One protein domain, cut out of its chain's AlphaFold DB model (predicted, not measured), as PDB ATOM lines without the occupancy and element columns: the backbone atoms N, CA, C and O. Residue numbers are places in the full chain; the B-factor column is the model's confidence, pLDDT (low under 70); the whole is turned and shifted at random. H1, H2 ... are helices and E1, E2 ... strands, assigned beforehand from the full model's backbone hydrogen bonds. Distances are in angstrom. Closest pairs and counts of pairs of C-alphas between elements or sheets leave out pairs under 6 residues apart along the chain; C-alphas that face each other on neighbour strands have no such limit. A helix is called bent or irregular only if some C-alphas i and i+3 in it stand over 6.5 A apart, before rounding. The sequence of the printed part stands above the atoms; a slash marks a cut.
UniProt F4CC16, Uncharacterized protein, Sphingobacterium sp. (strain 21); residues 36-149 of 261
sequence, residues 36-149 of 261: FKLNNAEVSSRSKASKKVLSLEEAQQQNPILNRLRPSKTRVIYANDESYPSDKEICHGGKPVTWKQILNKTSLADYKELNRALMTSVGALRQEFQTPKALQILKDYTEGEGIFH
ATOM      1  N   PHE A  36     -39.549  24.041  92.536       97.44
ATOM      2  CA  PHE A  36     -38.407  24.669  93.209       97.44
ATOM      3  C   PHE A  36     -37.492  23.702  93.949       97.44
ATOM      4  O   PHE A  36     -37.882  22.610  94.343       97.44
ATOM      5  N   LYS A  37     -36.246  24.126  94.170       95.69
ATOM      6  CA  LYS A  37     -35.303  23.479  95.095       95.69
ATOM      7  C   LYS A  37     -35.088  24.364  96.319       95.69
ATOM      8  O   LYS A  37     -35.131  25.589  96.215       95.69
ATOM      9  N   LEU A  38     -34.781  23.746  97.456       93.25
ATOM     10  CA  LEU A  38     -34.300  24.428  98.659       93.25
ATOM     11  C   LEU A  38     -32.834  24.065  98.902       93.25
ATOM     12  O   LEU A  38     -32.449  22.909  98.755       93.25
ATOM     13  N   ASN A  39     -32.009  25.032  99.309       80.44
ATOM     14  CA  ASN A  39     -30.571  24.811  99.535       80.44
ATOM     15  C   ASN A  39     -30.236  24.070 100.857       80.44
ATOM     16  O   ASN A  39     -29.085  24.102 101.283       80.44
ATOM     17  N   ASN A  40     -31.202  23.441 101.536       71.50
ATOM     18  CA  ASN A  40     -31.000  22.832 102.856       71.50
ATOM     19  C   ASN A  40     -30.961  21.291 102.770       71.50
ATOM     20  O   ASN A  40     -31.865  20.665 102.223       71.50
ATOM     21  N   ALA A  41     -29.918  20.676 103.338       61.47
ATOM     22  CA  ALA A  41     -29.706  19.227 103.351       61.47
ATOM     23  C   ALA A  41     -30.813  18.448 104.094       61.47
ATOM     24  O   ALA A  41     -31.136  17.321 103.708       61.47
ATOM     25  N   GLU A  42     -31.455  19.062 105.096       65.06
ATOM     26  CA  GLU A  42     -32.574  18.476 105.862       65.06
ATOM     27  C   GLU A  42     -33.859  18.299 105.039       65.06
ATOM     28  O   GLU A  42     -34.840  17.712 105.489       65.06
ATOM     29  N   VAL A  43     -33.874  18.828 103.819       69.81
ATOM     30  CA  VAL A  43     -35.043  18.842 102.943       69.81
ATOM     31  C   VAL A  43     -35.078  17.608 102.028       69.81
ATOM     32  O   VAL A  43     -36.101  17.303 101.411       69.81
ATOM     33  N   SER A  44     -33.975  16.856 101.964       69.44
ATOM     34  CA  SER A  44     -33.844  15.654 101.134       69.44
ATOM     35  C   SER A  44     -34.913  14.599 101.448       69.44
ATOM     36  O   SER A  44     -35.532  14.095 100.516       69.44
ATOM     37  N   SER A  45     -35.217  14.365 102.729       73.56
ATOM     38  CA  SER A  45     -36.187  13.361 103.200       73.56
ATOM     39  C   SER A  45     -37.657  13.786 103.136       73.56
ATOM     40  O   SER A  45     -38.536  12.950 103.336       73.56
ATOM     41  N   ARG A  46     -37.950  15.068 102.882       84.19
ATOM     42  CA  ARG A  46     -39.329  15.578 102.835       84.19
ATOM     43  C   ARG A  46     -40.023  15.166 101.540       84.19
ATOM     44  O   ARG A  46     -39.376  15.129 100.487       84.19
ATOM     45  N   SER A  47     -41.334  14.938 101.610       85.19
ATOM     46  CA  SER A  47     -42.171  14.740 100.423       85.19
ATOM     47  C   SER A  47     -42.062  15.943  99.492       85.19
ATOM     48  O   SER A  47     -42.003  17.085  99.944       85.19
ATOM     49  N   LYS A  48     -42.015  15.690  98.184       93.25
ATOM     50  CA  LYS A  48     -41.905  16.753  97.177       93.25
ATOM     51  C   LYS A  48     -43.250  17.334  96.763       93.25
ATOM     52  O   LYS A  48     -43.281  18.433  96.219       93.25
ATOM     53  N   ALA A  49     -44.339  16.618  97.022       92.81
ATOM     54  CA  ALA A  49     -45.689  17.063  96.713       92.81
ATOM     55  C   ALA A  49     -46.325  17.762  97.923       92.81
ATOM     56  O   ALA A  49     -46.085  17.381  99.069       92.81
ATOM     57  N   SER A  50     -47.183  18.747  97.658       90.38
ATOM     58  CA  SER A  50     -47.976  19.457  98.675       90.38
ATOM     59  C   SER A  50     -49.044  18.576  99.329       90.38
ATOM     60  O   SER A  50     -49.522  18.876 100.425       90.38
ATOM     61  N   LYS A  51     -49.429  17.484  98.657       92.56
ATOM     62  CA  LYS A  51     -50.415  16.514  99.129       92.56
ATOM     63  C   LYS A  51     -49.796  15.143  99.332       92.56
ATOM     64  O   LYS A  51     -48.926  14.704  98.579       92.56
ATOM     65  N   LYS A  52     -50.366  14.419 100.288       92.69
ATOM     66  CA  LYS A  52     -50.145  12.992 100.506       92.69
ATOM     67  C   LYS A  52     -51.463  12.234 100.452       92.69
ATOM     68  O   LYS A  52     -52.526  12.773 100.765       92.69
ATOM     69  N   VAL A  53     -51.376  10.966 100.065       91.88
ATOM     70  CA  VAL A  53     -52.504  10.037 100.129       91.88
ATOM     71  C   VAL A  53     -52.528   9.413 101.516       91.88
ATOM     72  O   VAL A  53     -51.509   8.908 101.978       91.88
ATOM     73  N   LEU A  54     -53.688   9.449 102.164       91.69
ATOM     74  CA  LEU A  54     -53.921   8.808 103.452       91.69
ATOM     75  C   LEU A  54     -54.681   7.499 103.277       91.69
ATOM     76  O   LEU A  54     -55.595   7.384 102.451       91.69
ATOM     77  N   SER A  55     -54.360   6.529 104.126       92.00
ATOM     78  CA  SER A  55     -55.270   5.426 104.408       92.00
ATOM     79  C   SER A  55     -56.546   5.948 105.082       92.00
ATOM     80  O   SER A  55     -56.577   7.022 105.688       92.00
ATOM     81  N   LEU A  56     -57.629   5.169 104.995       92.38
ATOM     82  CA  LEU A  56     -58.875   5.511 105.682       92.38
ATOM     83  C   LEU A  56     -58.673   5.625 107.200       92.38
ATOM     84  O   LEU A  56     -59.252   6.514 107.815       92.38
ATOM     85  N   GLU A  57     -57.842   4.758 107.779       91.19
ATOM     86  CA  GLU A  57     -57.551   4.744 109.214       91.19
ATOM     87  C   GLU A  57     -56.832   6.027 109.650       91.19
ATOM     88  O   GLU A  57     -57.281   6.687 110.586       91.19
ATOM     89  N   GLU A  58     -55.785   6.442 108.930       92.50
ATOM     90  CA  GLU A  58     -55.078   7.706 109.197       92.50
ATOM     91  C   GLU A  58     -56.012   8.912 109.060       92.50
ATOM     92  O   GLU A  58     -56.009   9.810 109.902       92.50
ATOM     93  N   ALA A  59     -56.854   8.926 108.024       91.88
ATOM     94  CA  ALA A  59     -57.806  10.006 107.802       91.88
ATOM     95  C   ALA A  59     -58.853  10.097 108.928       91.88
ATOM     96  O   ALA A  59     -59.203  11.191 109.367       91.88
ATOM     97  N   GLN A  60     -59.335   8.957 109.427       93.06
ATOM     98  CA  GLN A  60     -60.291   8.878 110.537       93.06
ATOM     99  C   GLN A  60     -59.689   9.319 111.870       93.06
ATOM    100  O   GLN A  60     -60.354   9.998 112.653       93.06
ATOM    101  N   GLN A  61     -58.417   8.993 112.107       92.12
ATOM    102  CA  GLN A  61     -57.679   9.486 113.270       92.12
ATOM    103  C   GLN A  61     -57.513  11.010 113.233       92.12
ATOM    104  O   GLN A  61     -57.643  11.663 114.267       92.12
ATOM    105  N   GLN A  62     -57.260  11.580 112.052       90.81
ATOM    106  CA  GLN A  62     -57.068  13.023 111.881       90.81
ATOM    107  C   GLN A  62     -58.384  13.812 111.896       90.81
ATOM    108  O   GLN A  62     -58.403  14.961 112.334       90.81
ATOM    109  N   ASN A  63     -59.491  13.229 111.422       90.75
ATOM    110  CA  ASN A  63     -60.774  13.921 111.340       90.75
ATOM    111  C   ASN A  63     -61.958  13.009 111.726       90.75
ATOM    112  O   ASN A  63     -62.400  12.189 110.914       90.75
ATOM    113  N   PRO A  64     -62.569  13.219 112.912       89.75
ATOM    114  CA  PRO A  64     -63.691  12.412 113.394       89.75
ATOM    115  C   PRO A  64     -64.930  12.399 112.485       89.75
ATOM    116  O   PRO A  64     -65.725  11.460 112.552       89.75
ATOM    117  N   ILE A  65     -65.117  13.402 111.614       92.19
ATOM    118  CA  ILE A  65     -66.221  13.419 110.636       92.19
ATOM    119  C   ILE A  65     -66.098  12.230 109.670       92.19
ATOM    120  O   ILE A  65     -67.106  11.671 109.227       92.19
ATOM    121  N   LEU A  66     -64.868  11.784 109.398       91.75
ATOM    122  CA  LEU A  66     -64.577  10.680 108.489       91.75
ATOM    123  C   LEU A  66     -64.842   9.300 109.115       91.75
ATOM    124  O   LEU A  66     -64.868   8.307 108.389       91.75
ATOM    125  N   ASN A  67     -65.143   9.203 110.416       91.00
ATOM    126  CA  ASN A  67     -65.447   7.926 111.090       91.00
ATOM    127  C   ASN A  67     -66.681   7.215 110.516       91.00
ATOM    128  O   ASN A  67     -66.849   6.009 110.667       91.00
ATOM    129  N   ARG A  68     -67.554   7.960 109.832       92.38
ATOM    130  CA  ARG A  68     -68.738   7.410 109.155       92.38
ATOM    131  C   ARG A  68     -68.408   6.768 107.806       92.38
ATOM    132  O   ARG A  68     -69.242   6.057 107.245       92.38
ATOM    133  N   LEU A  69     -67.223   7.034 107.261       91.00
ATOM    134  CA  LEU A  69     -66.800   6.490 105.983       91.00
ATOM    135  C   LEU A  69     -66.460   5.006 106.123       91.00
ATOM    136  O   LEU A  69     -65.676   4.599 106.973       91.00
ATOM    137  N   ARG A  70     -67.029   4.192 105.233       89.81
ATOM    138  CA  ARG A  70     -66.672   2.775 105.093       89.81
ATOM    139  C   ARG A  70     -65.521   2.597 104.099       89.81
ATOM    140  O   ARG A  70     -65.402   3.434 103.191       89.81
ATOM    141  N   PRO A  71     -64.730   1.513 104.214       87.31
ATOM    142  CA  PRO A  71     -63.726   1.153 103.219       87.31
ATOM    143  C   PRO A  71     -64.318   1.107 101.808       87.31
ATOM    144  O   PRO A  71     -65.417   0.595 101.596       87.31
ATOM    145  N   SER A  72     -63.584   1.649 100.841       87.56
ATOM    146  CA  SER A  72     -63.927   1.600  99.420       87.56
ATOM    147  C   SER A  72     -62.665   1.317  98.619       87.56
ATOM    148  O   SER A  72     -61.617   1.880  98.915       87.56
ATOM    149  N   LYS A  73     -62.778   0.483  97.582       81.56
ATOM    150  CA  LYS A  73     -61.662   0.177  96.673       81.56
ATOM    151  C   LYS A  73     -61.339   1.317  95.702       81.56
ATOM    152  O   LYS A  73     -60.287   1.293  95.083       81.56
ATOM    153  N   THR A  74     -62.248   2.276  95.542       83.31
ATOM    154  CA  THR A  74     -62.126   3.371  94.566       83.31
ATOM    155  C   THR A  74     -61.904   4.732  95.212       83.31
ATOM    156  O   THR A  74     -61.651   5.706  94.511       83.31
ATOM    157  N   ARG A  75     -62.018   4.832  96.543       87.81
ATOM    158  CA  ARG A  75     -61.819   6.100  97.247       87.81
ATOM    159  C   ARG A  75     -60.336   6.305  97.510       87.81
ATOM    160  O   ARG A  75     -59.698   5.455  98.119       87.81
ATOM    161  N   VAL A  76     -59.848   7.479  97.137       88.81
ATOM    162  CA  VAL A  76     -58.537   7.987  97.535       88.81
ATOM    163  C   VAL A  76     -58.772   9.205  98.422       88.81
ATOM    164  O   VAL A  76     -59.647  10.017  98.125       88.81
ATOM    165  N   ILE A  77     -58.053   9.293  99.539       90.81
ATOM    166  CA  ILE A  77     -58.148  10.415 100.475       90.81
ATOM    167  C   ILE A  77     -56.847  11.195 100.377       90.81
ATOM    168  O   ILE A  77     -55.779  10.638 100.617       90.81
ATOM    169  N   TYR A  78     -56.950  12.470 100.024       91.62
ATOM    170  CA  TYR A  78     -55.818  13.383  99.960       91.62
ATOM    171  C   TYR A  78     -55.829  14.296 101.184       91.62
ATOM    172  O   TYR A  78     -56.890  14.727 101.636       91.62
ATOM    173  N   ALA A  79     -54.645  14.595 101.703       92.19
ATOM    174  CA  ALA A  79     -54.438  15.572 102.762       92.19
ATOM    175  C   ALA A  79     -53.203  16.417 102.454       92.19
ATOM    176  O   ALA A  79     -52.325  15.987 101.703       92.19
ATOM    177  N   ASN A  80     -53.128  17.606 103.051       91.56
ATOM    178  CA  ASN A  80     -51.918  18.421 102.997       91.56
ATOM    179  C   ASN A  80     -50.755  17.677 103.665       91.56
ATOM    180  O   ASN A  80     -50.926  17.010 104.690       91.56
ATOM    181  N   ASP A  81     -49.570  17.793 103.079       91.81
ATOM    182  CA  ASP A  81     -48.343  17.304 103.685       91.81
ATOM    183  C   ASP A  81     -47.730  18.401 104.562       91.81
ATOM    184  O   ASP A  81     -47.215  19.397 104.067       91.81
ATOM    185  N   GLU A  82     -47.785  18.224 105.882       89.81
ATOM    186  CA  GLU A  82     -47.232  19.181 106.852       89.81
ATOM    187  C   GLU A  82     -45.706  19.332 106.759       89.81
ATOM    188  O   GLU A  82     -45.151  20.290 107.289       89.81
ATOM    189  N   SER A  83     -45.014  18.404 106.085       90.25
ATOM    190  CA  SER A  83     -43.581  18.535 105.803       90.25
ATOM    191  C   SER A  83     -43.288  19.442 104.607       90.25
ATOM    192  O   SER A  83     -42.126  19.791 104.371       90.25
ATOM    193  N   TYR A  84     -44.311  19.833 103.845       93.31
ATOM    194  CA  TYR A  84     -44.136  20.692 102.687       93.31
ATOM    195  C   TYR A  84     -43.619  22.083 103.106       93.31
ATOM    196  O   TYR A  84     -44.093  22.636 104.103       93.31
ATOM    197  N   PRO A  85     -42.641  22.665 102.387       93.81
ATOM    198  CA  PRO A  85     -42.049  23.938 102.771       93.81
ATOM    199  C   PRO A  85     -43.058  25.081 102.867       93.81
ATOM    200  O   PRO A  85     -43.883  25.285 101.979       93.81
ATOM    201  N   SER A  86     -42.930  25.878 103.922       92.31
ATOM    202  CA  SER A  86     -43.693  27.114 104.093       92.31
ATOM    203  C   SER A  86     -43.238  28.216 103.127       92.31
ATOM    204  O   SER A  86     -42.069  28.270 102.737       92.31
ATOM    205  N   ASP A  87     -44.116  29.185 102.840       91.88
ATOM    206  CA  ASP A  87     -43.775  30.385 102.054       91.88
ATOM    207  C   ASP A  87     -42.517  31.093 102.589       91.88
ATOM    208  O   ASP A  87     -41.691  31.580 101.820       91.88
ATOM    209  N   LYS A  88     -42.313  31.095 103.915       91.00
ATOM    210  CA  LYS A  88     -41.122  31.671 104.554       91.00
ATOM    211  C   LYS A  88     -39.842  30.907 104.198       91.00
ATOM    212  O   LYS A  88     -38.824  31.534 103.906       91.00
ATOM    213  N   GLU A  89     -39.876  29.574 104.224       92.88
ATOM    214  CA  GLU A  89     -38.737  28.739 103.816       92.88
ATOM    215  C   GLU A  89     -38.417  28.936 102.330       92.88
ATOM    216  O   GLU A  89     -37.250  29.116 101.966       92.88
ATOM    217  N   ILE A  90     -39.452  28.973 101.485       93.81
ATOM    218  CA  ILE A  90     -39.322  29.184 100.038       93.81
ATOM    219  C   ILE A  90     -38.745  30.574  99.752       93.81
ATOM    220  O   ILE A  90     -37.795  30.695  98.980       93.81
ATOM    221  N   CYS A  91     -39.240  31.617 100.418       91.44
ATOM    222  CA  CYS A  91     -38.751  32.984 100.245       91.44
ATOM    223  C   CYS A  91     -37.270  33.136 100.630       91.44
ATOM    224  O   CYS A  91     -36.553  33.927 100.016       91.44
ATOM    225  N   HIS A  92     -36.801  32.399 101.642       89.50
ATOM    226  CA  HIS A  92     -35.428  32.514 102.135       89.50
ATOM    227  C   HIS A  92     -34.420  31.671 101.341       89.50
ATOM    228  O   HIS A  92     -33.299  32.116 101.099       89.50
ATOM    229  N   GLY A  93     -34.789  30.446 100.959       90.12
ATOM    230  CA  GLY A  93     -33.846  29.460 100.413       90.12
ATOM    231  C   GLY A  93     -34.243  28.843  99.075       90.12
ATOM    232  O   GLY A  93     -33.506  27.988  98.573       90.12
ATOM    233  N   GLY A  94     -35.388  29.239  98.524       94.56
ATOM    234  CA  GLY A  94     -35.973  28.679  97.316       94.56
ATOM    235  C   GLY A  94     -35.307  29.160  96.033       94.56
ATOM    236  O   GLY A  94     -34.961  30.331  95.875       94.56
ATOM    237  N   LYS A  95     -35.158  28.236  95.085       96.06
ATOM    238  CA  LYS A  95     -34.753  28.519  93.707       96.06
ATOM    239  C   LYS A  95     -35.775  27.911  92.752       96.06
ATOM    240  O   LYS A  95     -35.986  26.700  92.845       96.06
ATOM    241  N   PRO A  96     -36.376  28.703  91.848       97.19
ATOM    242  CA  PRO A  96     -37.372  28.187  90.926       97.19
ATOM    243  C   PRO A  96     -36.730  27.219  89.927       97.19
ATOM    244  O   PRO A  96     -35.583  27.389  89.506       97.19
ATOM    245  N   VAL A  97     -37.498  26.208  89.548       98.25
ATOM    246  CA  VAL A  97     -37.213  25.249  88.487       98.25
ATOM    247  C   VAL A  97     -38.383  25.309  87.512       98.25
ATOM    248  O   VAL A  97     -39.538  25.099  87.872       98.25
ATOM    249  N   THR A  98     -38.067  25.631  86.269       98.38
ATOM    250  CA  THR A  98     -39.045  25.786  85.189       98.38
ATOM    251  C   THR A  98     -39.629  24.440  84.764       98.38
ATOM    252  O   THR A  98     -38.954  23.408  84.817       98.38
ATOM    253  N   TRP A  99     -40.863  24.440  84.276       98.62
ATOM    254  CA  TRP A  99     -41.503  23.285  83.652       98.62
ATOM    255  C   TRP A  99     -40.678  22.774  82.476       98.62
ATOM    256  O   TRP A  99     -40.475  21.572  82.338       98.62
ATOM    257  N   LYS A 100     -40.094  23.672  81.680       98.44
ATOM    258  CA  LYS A 100     -39.168  23.334  80.599       98.44
ATOM    259  C   LYS A 100     -37.950  22.560  81.101       98.44
ATOM    260  O   LYS A 100     -37.513  21.621  80.441       98.44
ATOM    261  N   GLN A 101     -37.393  22.915  82.261       98.44
ATOM    262  CA  GLN A 101     -36.308  22.138  82.872       98.44
ATOM    263  C   GLN A 101     -36.768  20.733  83.274       98.44
ATOM    264  O   GLN A 101     -35.997  19.794  83.090       98.44
ATOM    265  N   ILE A 102     -37.996  20.578  83.780       98.56
ATOM    266  CA  ILE A 102     -38.571  19.260  84.092       98.56
ATOM    267  C   ILE A 102     -38.763  18.434  82.815       98.56
ATOM    268  O   ILE A 102     -38.299  17.297  82.744       98.56
ATOM    269  N   LEU A 103     -39.382  19.006  81.781       98.44
ATOM    270  CA  LEU A 103     -39.612  18.326  80.502       98.44
ATOM    271  C   LEU A 103     -38.304  17.885  79.841       98.44
ATOM    272  O   LEU A 103     -38.181  16.746  79.418       98.44
ATOM    273  N   ASN A 104     -37.275  18.736  79.844       98.12
ATOM    274  CA  ASN A 104     -35.969  18.403  79.265       98.12
ATOM    275  C   ASN A 104     -35.231  17.259  79.986       98.12
ATOM    276  O   ASN A 104     -34.194  16.797  79.505       98.12
ATOM    277  N   LYS A 105     -35.689  16.865  81.177       98.06
ATOM    278  CA  LYS A 105     -35.045  15.862  82.035       98.06
ATOM    279  C   LYS A 105     -35.920  14.646  82.306       98.06
ATOM    280  O   LYS A 105     -35.472  13.712  82.963       98.06
ATOM    281  N   THR A 106     -37.132  14.640  81.772       98.00
ATOM    282  CA  THR A 106     -38.082  13.539  81.885       98.00
ATOM    283  C   THR A 106     -38.498  13.089  80.490       98.00
ATOM    284  O   THR A 106     -38.167  13.716  79.489       98.00
ATOM    285  N   SER A 107     -39.211  11.970  80.409       97.50
ATOM    286  CA  SER A 107     -39.828  11.508  79.163       97.50
ATOM    287  C   SER A 107     -41.250  12.048  78.964       97.50
ATOM    288  O   SER A 107     -41.974  11.522  78.122       97.50
ATOM    289  N   LEU A 108     -41.661  13.054  79.746       97.75
ATOM    290  CA  LEU A 108     -42.951  13.721  79.588       97.75
ATOM    291  C   LEU A 108     -42.944  14.540  78.293       97.75
ATOM    292  O   LEU A 108     -41.978  15.244  78.003       97.75
ATOM    293  N   ALA A 109     -44.014  14.433  77.514       96.00
ATOM    294  CA  ALA A 109     -44.072  14.947  76.154       96.00
ATOM    295  C   ALA A 109     -44.131  16.479  76.092       96.00
ATOM    296  O   ALA A 109     -43.441  17.095  75.279       96.00
ATOM    297  N   ASP A 110     -44.972  17.093  76.924       95.94
ATOM    298  CA  ASP A 110     -45.268  18.522  76.871       95.94
ATOM    299  C   ASP A 110     -45.844  19.055  78.198       95.94
ATOM    300  O   ASP A 110     -46.026  18.327  79.181       95.94
ATOM    301  N   TYR A 111     -46.150  20.358  78.230       96.12
ATOM    302  CA  TYR A 111     -46.760  20.999  79.395       96.12
ATOM    303  C   TYR A 111     -48.138  20.421  79.746       96.12
ATOM    304  O   TYR A 111     -48.505  20.434  80.916       96.12
ATOM    305  N   LYS A 112     -48.904  19.884  78.787       94.19
ATOM    306  CA  LYS A 112     -50.222  19.296  79.076       94.19
ATOM    307  C   LYS A 112     -50.066  17.998  79.853       94.19
ATOM    308  O   LYS A 112     -50.768  17.789  80.845       94.19
ATOM    309  N   GLU A 113     -49.141  17.138  79.433       95.69
ATOM    310  CA  GLU A 113     -48.851  15.894  80.141       95.69
ATOM    311  C   GLU A 113     -48.271  16.166  81.534       95.69
ATOM    312  O   GLU A 113     -48.720  15.554  82.506       95.69
ATOM    313  N   LEU A 114     -47.355  17.134  81.657       97.38
ATOM    314  CA  LEU A 114     -46.815  17.552  82.954       97.38
ATOM    315  C   LEU A 114     -47.901  18.130  83.878       97.38
ATOM    316  O   LEU A 114     -47.985  17.730  85.041       97.38
ATOM    317  N   ASN A 115     -48.787  18.993  83.370       95.81
ATOM    318  CA  ASN A 115     -49.909  19.515  84.153       95.81
ATOM    319  C   ASN A 115     -50.844  18.387  84.612       95.81
ATOM    320  O   ASN A 115     -51.218  18.319  85.779       95.81
ATOM    321  N   ARG A 116     -51.189  17.449  83.721       94.44
ATOM    322  CA  ARG A 116     -52.010  16.279  84.072       94.44
ATOM    323  C   ARG A 116     -51.352  15.403  85.136       94.44
ATOM    324  O   ARG A 116     -52.064  14.875  85.994       94.44
ATOM    325  N   ALA A 117     -50.029  15.251  85.105       96.06
ATOM    326  CA  ALA A 117     -49.286  14.547  86.145       96.06
ATOM    327  C   ALA A 117     -49.440  15.255  87.503       96.06
ATOM    328  O   ALA A 117     -49.835  14.614  88.478       96.06
ATOM    329  N   LEU A 118     -49.235  16.575  87.550       96.69
ATOM    330  CA  LEU A 118     -49.422  17.386  88.761       96.69
ATOM    331  C   LEU A 118     -50.866  17.320  89.286       96.69
ATOM    332  O   LEU A 118     -51.090  17.018  90.456       96.69
ATOM    333  N   MET A 119     -51.865  17.478  88.418       95.00
ATOM    334  CA  MET A 119     -53.284  17.364  88.785       95.00
ATOM    335  C   MET A 119     -53.667  15.954  89.260       95.00
ATOM    336  O   MET A 119     -54.503  15.798  90.150       95.00
ATOM    337  N   THR A 120     -53.031  14.911  88.714       93.94
ATOM    338  CA  THR A 120     -53.180  13.537  89.226       93.94
ATOM    339  C   THR A 120     -52.626  13.424  90.647       93.94
ATOM    340  O   THR A 120     -53.202  12.711  91.462       93.94
ATOM    341  N   SER A 121     -51.543  14.142  90.966       94.00
ATOM    342  CA  SER A 121     -50.873  14.072  92.272       94.00
ATOM    343  C   SER A 121     -51.734  14.574  93.436       94.00
ATOM    344  O   SER A 121     -51.577  14.094  94.558       94.00
ATOM    345  N   VAL A 122     -52.671  15.482  93.151       93.00
ATOM    346  CA  VAL A 122     -53.569  16.104  94.137       93.00
ATOM    347  C   VAL A 122     -55.011  15.598  94.048       93.00
ATOM    348  O   VAL A 122     -55.868  16.032  94.810       93.00
ATOM    349  N   GLY A 123     -55.296  14.664  93.134       90.88
ATOM    350  CA  GLY A 123     -56.634  14.090  92.971       90.88
ATOM    351  C   GLY A 123     -57.647  14.987  92.256       90.88
ATOM    352  O   GLY A 123     -58.837  14.689  92.301       90.88
ATOM    353  N   ALA A 124     -57.194  16.035  91.564       91.31
ATOM    354  CA  ALA A 124     -58.054  16.997  90.866       91.31
ATOM    355  C   ALA A 124     -58.751  16.420  89.620       91.31
ATOM    356  O   ALA A 124     -59.727  16.969  89.112       91.31
ATOM    357  N   LEU A 125     -58.243  15.303  89.092       89.38
ATOM    358  CA  LEU A 125     -58.791  14.652  87.905       89.38
ATOM    359  C   LEU A 125     -59.697  13.478  88.273       89.38
ATOM    360  O   LEU A 125     -59.375  12.670  89.149       89.38
ATOM    361  N   ARG A 126     -60.787  13.317  87.510       86.25
ATOM    362  CA  ARG A 126     -61.561  12.066  87.506       86.25
ATOM    363  C   ARG A 126     -60.668  10.903  87.088       86.25
ATOM    364  O   ARG A 126     -59.707  11.088  86.342       86.25
ATOM    365  N   GLN A 127     -61.015   9.704  87.545       84.69
ATOM    366  CA  GLN A 127     -60.186   8.513  87.384       84.69
ATOM    367  C   GLN A 127     -59.821   8.231  85.918       84.69
ATOM    368  O   GLN A 127     -58.687   7.839  85.655       84.69
ATOM    369  N   GLU A 128     -60.722   8.479  84.960       87.31
ATOM    370  CA  GLU A 128     -60.445   8.276  83.532       87.31
ATOM    371  C   GLU A 128     -59.426   9.261  82.927       87.31
ATOM    372  O   GLU A 128     -58.830   8.958  81.896       87.31
ATOM    373  N   PHE A 129     -59.201  10.416  83.563       87.62
ATOM    374  CA  PHE A 129     -58.251  11.440  83.105       87.62
ATOM    375  C   PHE A 129     -56.932  11.424  83.882       87.62
ATOM    376  O   PHE A 129     -55.977  12.096  83.487       87.62
ATOM    377  N   GLN A 130     -56.864  10.675  84.983       89.81
ATOM    378  CA  GLN A 130     -55.645  10.542  85.766       89.81
ATOM    379  C   GLN A 130     -54.543   9.855  84.962       89.81
ATOM    380  O   GLN A 130     -54.773   8.950  84.160       89.81
ATOM    381  N   THR A 131     -53.304  10.255  85.238       93.44
ATOM    382  CA  THR A 131     -52.120   9.753  84.536       93.44
ATOM    383  C   THR A 131     -51.078   9.198  85.505       93.44
ATOM    384  O   THR A 131     -49.994   9.766  85.640       93.44
ATOM    385  N   PRO A 132     -51.341   8.055  86.172       94.12
ATOM    386  CA  PRO A 132     -50.425   7.514  87.178       94.12
ATOM    387  C   PRO A 132     -49.004   7.279  86.652       94.12
ATOM    388  O   PRO A 132     -48.041   7.487  87.377       94.12
ATOM    389  N   LYS A 133     -48.864   6.899  85.374       96.69
ATOM    390  CA  LYS A 133     -47.553   6.721  84.729       96.69
ATOM    391  C   LYS A 133     -46.774   8.036  84.619       96.69
ATOM    392  O   LYS A 133     -45.606   8.068  84.985       96.69
ATOM    393  N   ALA A 134     -47.418   9.106  84.150       97.06
ATOM    394  CA  ALA A 134     -46.794  10.425  84.037       97.06
ATOM    395  C   ALA A 134     -46.454  10.994  85.424       97.06
ATOM    396  O   ALA A 134     -45.360  11.514  85.631       97.06
ATOM    397  N   LEU A 135     -47.352  10.808  86.399       96.69
ATOM    398  CA  LEU A 135     -47.086  11.151  87.794       96.69
ATOM    399  C   LEU A 135     -45.876  10.393  88.351       96.69
ATOM    400  O   LEU A 135     -45.058  10.998  89.036       96.69
ATOM    401  N   GLN A 136     -45.734   9.099  88.060       97.50
ATOM    402  CA  GLN A 136     -44.585   8.329  88.532       97.50
ATOM    403  C   GLN A 136     -43.272   8.846  87.930       97.50
ATOM    404  O   GLN A 136     -42.332   9.083  88.677       97.50
ATOM    405  N   ILE A 137     -43.233   9.119  86.619       98.12
ATOM    406  CA  ILE A 137     -42.060   9.715  85.951       98.12
ATOM    407  C   ILE A 137     -41.673  11.043  86.616       98.12
ATOM    408  O   ILE A 137     -40.496  11.288  86.889       98.12
ATOM    409  N   LEU A 138     -42.666  11.895  86.895       98.12
ATOM    410  CA  LEU A 138     -42.445  13.164  87.580       98.12
ATOM    411  C   LEU A 138     -41.885  12.950  88.992       98.12
ATOM    412  O   LEU A 138     -40.907  13.603  89.361       98.12
ATOM    413  N   LYS A 139     -42.485  12.048  89.778       96.38
ATOM    414  CA  LYS A 139     -42.050  11.736  91.148       96.38
ATOM    415  C   LYS A 139     -40.625  11.200  91.181       96.38
ATOM    416  O   LYS A 139     -39.804  11.789  91.870       96.38
ATOM    417  N   ASP A 140     -40.314  10.188  90.377       96.06
ATOM    418  CA  ASP A 140     -38.988   9.558  90.349       96.06
ATOM    419  C   ASP A 140     -37.881  10.592  90.088       96.06
ATOM    420  O   ASP A 140     -36.868  10.634  90.790       96.06
ATOM    421  N   TYR A 141     -38.094  11.478  89.109       96.88
ATOM    422  CA  TYR A 141     -37.141  12.540  88.797       96.88
ATOM    423  C   TYR A 141     -37.041  13.584  89.919       96.88
ATOM    424  O   TYR A 141     -35.947  13.937  90.358       96.88
ATOM    425  N   THR A 142     -38.179  14.094  90.392       96.19
ATOM    426  CA  THR A 142     -38.208  15.186  91.379       96.19
ATOM    427  C   THR A 142     -37.715  14.754  92.760       96.19
ATOM    428  O   THR A 142     -37.013  15.522  93.418       96.19
ATOM    429  N   GLU A 143     -37.999  13.522  93.180       93.81
ATOM    430  CA  GLU A 143     -37.471  12.935  94.413       93.81
ATOM    431  C   GLU A 143     -35.951  12.763  94.334       93.81
ATOM    432  O   GLU A 143     -35.247  13.225  95.235       93.81
ATOM    433  N   GLY A 144     -35.439  12.199  93.232       92.19
ATOM    434  CA  GLY A 144     -33.999  12.032  93.012       92.19
ATOM    435  C   GLY A 144     -33.228  13.356  92.971       92.19
ATOM    436  O   GLY A 144     -32.093  13.431  93.438       92.19
ATOM    437  N   GLU A 145     -33.856  14.421  92.473       93.38
ATOM    438  CA  GLU A 145     -33.237  15.742  92.328       93.38
ATOM    439  C   GLU A 145     -33.508  16.712  93.487       93.38
ATOM    440  O   GLU A 145     -32.981  17.833  93.486       93.38
ATOM    441  N   GLY A 146     -34.333  16.328  94.464       93.94
ATOM    442  CA  GLY A 146     -34.707  17.214  95.567       93.94
ATOM    443  C   GLY A 146     -35.589  18.399  95.144       93.94
ATOM    444  O   GLY A 146     -35.454  19.485  95.707       93.94
ATOM    445  N   ILE A 147     -36.441  18.220  94.132       96.44
ATOM    446  CA  ILE A 147     -37.302  19.263  93.553       96.44
ATOM    447  C   ILE A 147     -38.710  19.150  94.134       96.44
ATOM    448  O   ILE A 147     -39.324  18.098  94.031       96.44
ATOM    449  N   PHE A 148     -39.245  20.233  94.683       97.62
ATOM    450  CA  PHE A 148     -40.634  20.348  95.124       97.62
ATOM    451  C   PHE A 148     -41.552  20.691  93.957       97.62
ATOM    452  O   PHE A 148     -41.195  21.483  93.080       97.62
ATOM    453  N   HIS A 149     -42.731  20.078  93.962       97.31
ATOM    454  CA  HIS A 149     -43.815  20.363  93.025       97.31
ATOM    455  C   HIS A 149     -44.445  21.710  93.371       97.31
ATOM    456  O   HIS A 149     -44.445  22.061  94.541       97.31
TER     457      HIS A 149
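What this domain is: This is residues 36 to 149 of the 261 residues of an uncharacterized protein of Sphingobacterium sp. (strain 21) (UniProt F4CC16). Two loosely joined lobes make this domain: in the larger, helices H4, H5 and H6 and the short strand pair E1 and E4 lie together, with H3 beside the strand pair; the smaller is a ribbon of strands E2 and E3 with H1 and H2 at its far end. After H6, residues 147 to 148 come back to pair antiparallel with residues 36 to 37 of E1. You have 114 printed residues in the order E1 E2 H1 H2 E3 H3 E4 H4 H5 H6, six named helices and four named strands, class mixed, with two antiparallel sheets, E1 - E4 and E2 - E3. The whole is only just compact, close to loose, with a radius of gyration of the C-alphas of 15.7 A, and spans 44 by 33 by 19 A.

How they stand to each other: Start at E1, residues 36 to 38, antiparallel to E4, residues 94 to 97, at 148 degrees; N 37 and O 95 are 2.9 A apart, within hydrogen-bond range. The closest C-alphas of E1 and H3, residues 87 to 93, are those of Leu 38 and Gly 93, 5.3 A. Go on to E2, residues 51 to 54, antiparallel to E3, residues 77 to 80, at 138 degrees; N 52 and O 79 are 2.9 A apart. H1, residues 56 to 62, and H2, residues 64 to 68, only just touch, and only at the corner, with 3 pairs of C-alphas within 8 A, the closest Gln 60 and Leu 66 at 5.1 A. H4, residues 99 to 103, touches H5, residues 111 to 121, closest at the C-alphas of Trp 99 and Tyr 111, 7.1 A. H5 touches H6, residues 132 to 145, through residues 132 to 138 of H6 alone, about perpendicular at 90 degrees; the C-alphas of Ala 117 and Leu 135 are closest, 4.4 A. Every O i to N i+4 pair is within hydrogen-bond range in H1, H3, H4, H5 and H6; H2 has 0 of 1, and 1 of 2 O i to N i+3 pairs.

Where its parts are: Find C-alpha 36 at (-38.407, 24.669, 93.209), where E1 begins. E2 measures 9.5 A and E3 10.5 A. H2 is only just irregular: C-alphas 65 and 68 are 6.7 A apart. H5 runs 15.2 A from C-alpha 111 at (-46.760, 20.999, 79.395). H6 runs 19.7 A to C-alpha 145 at (-33.237, 15.742, 92.328).

The domain as a whole: The C-alphas farthest apart are those of Arg 68 and Asn 104, 45.7 A. The printed part has no cut, and the link from E1 to E2 is long, 12 residues. The mean pLDDT of the printed part is 91.8; look for values under 70 at residues 41 to 44.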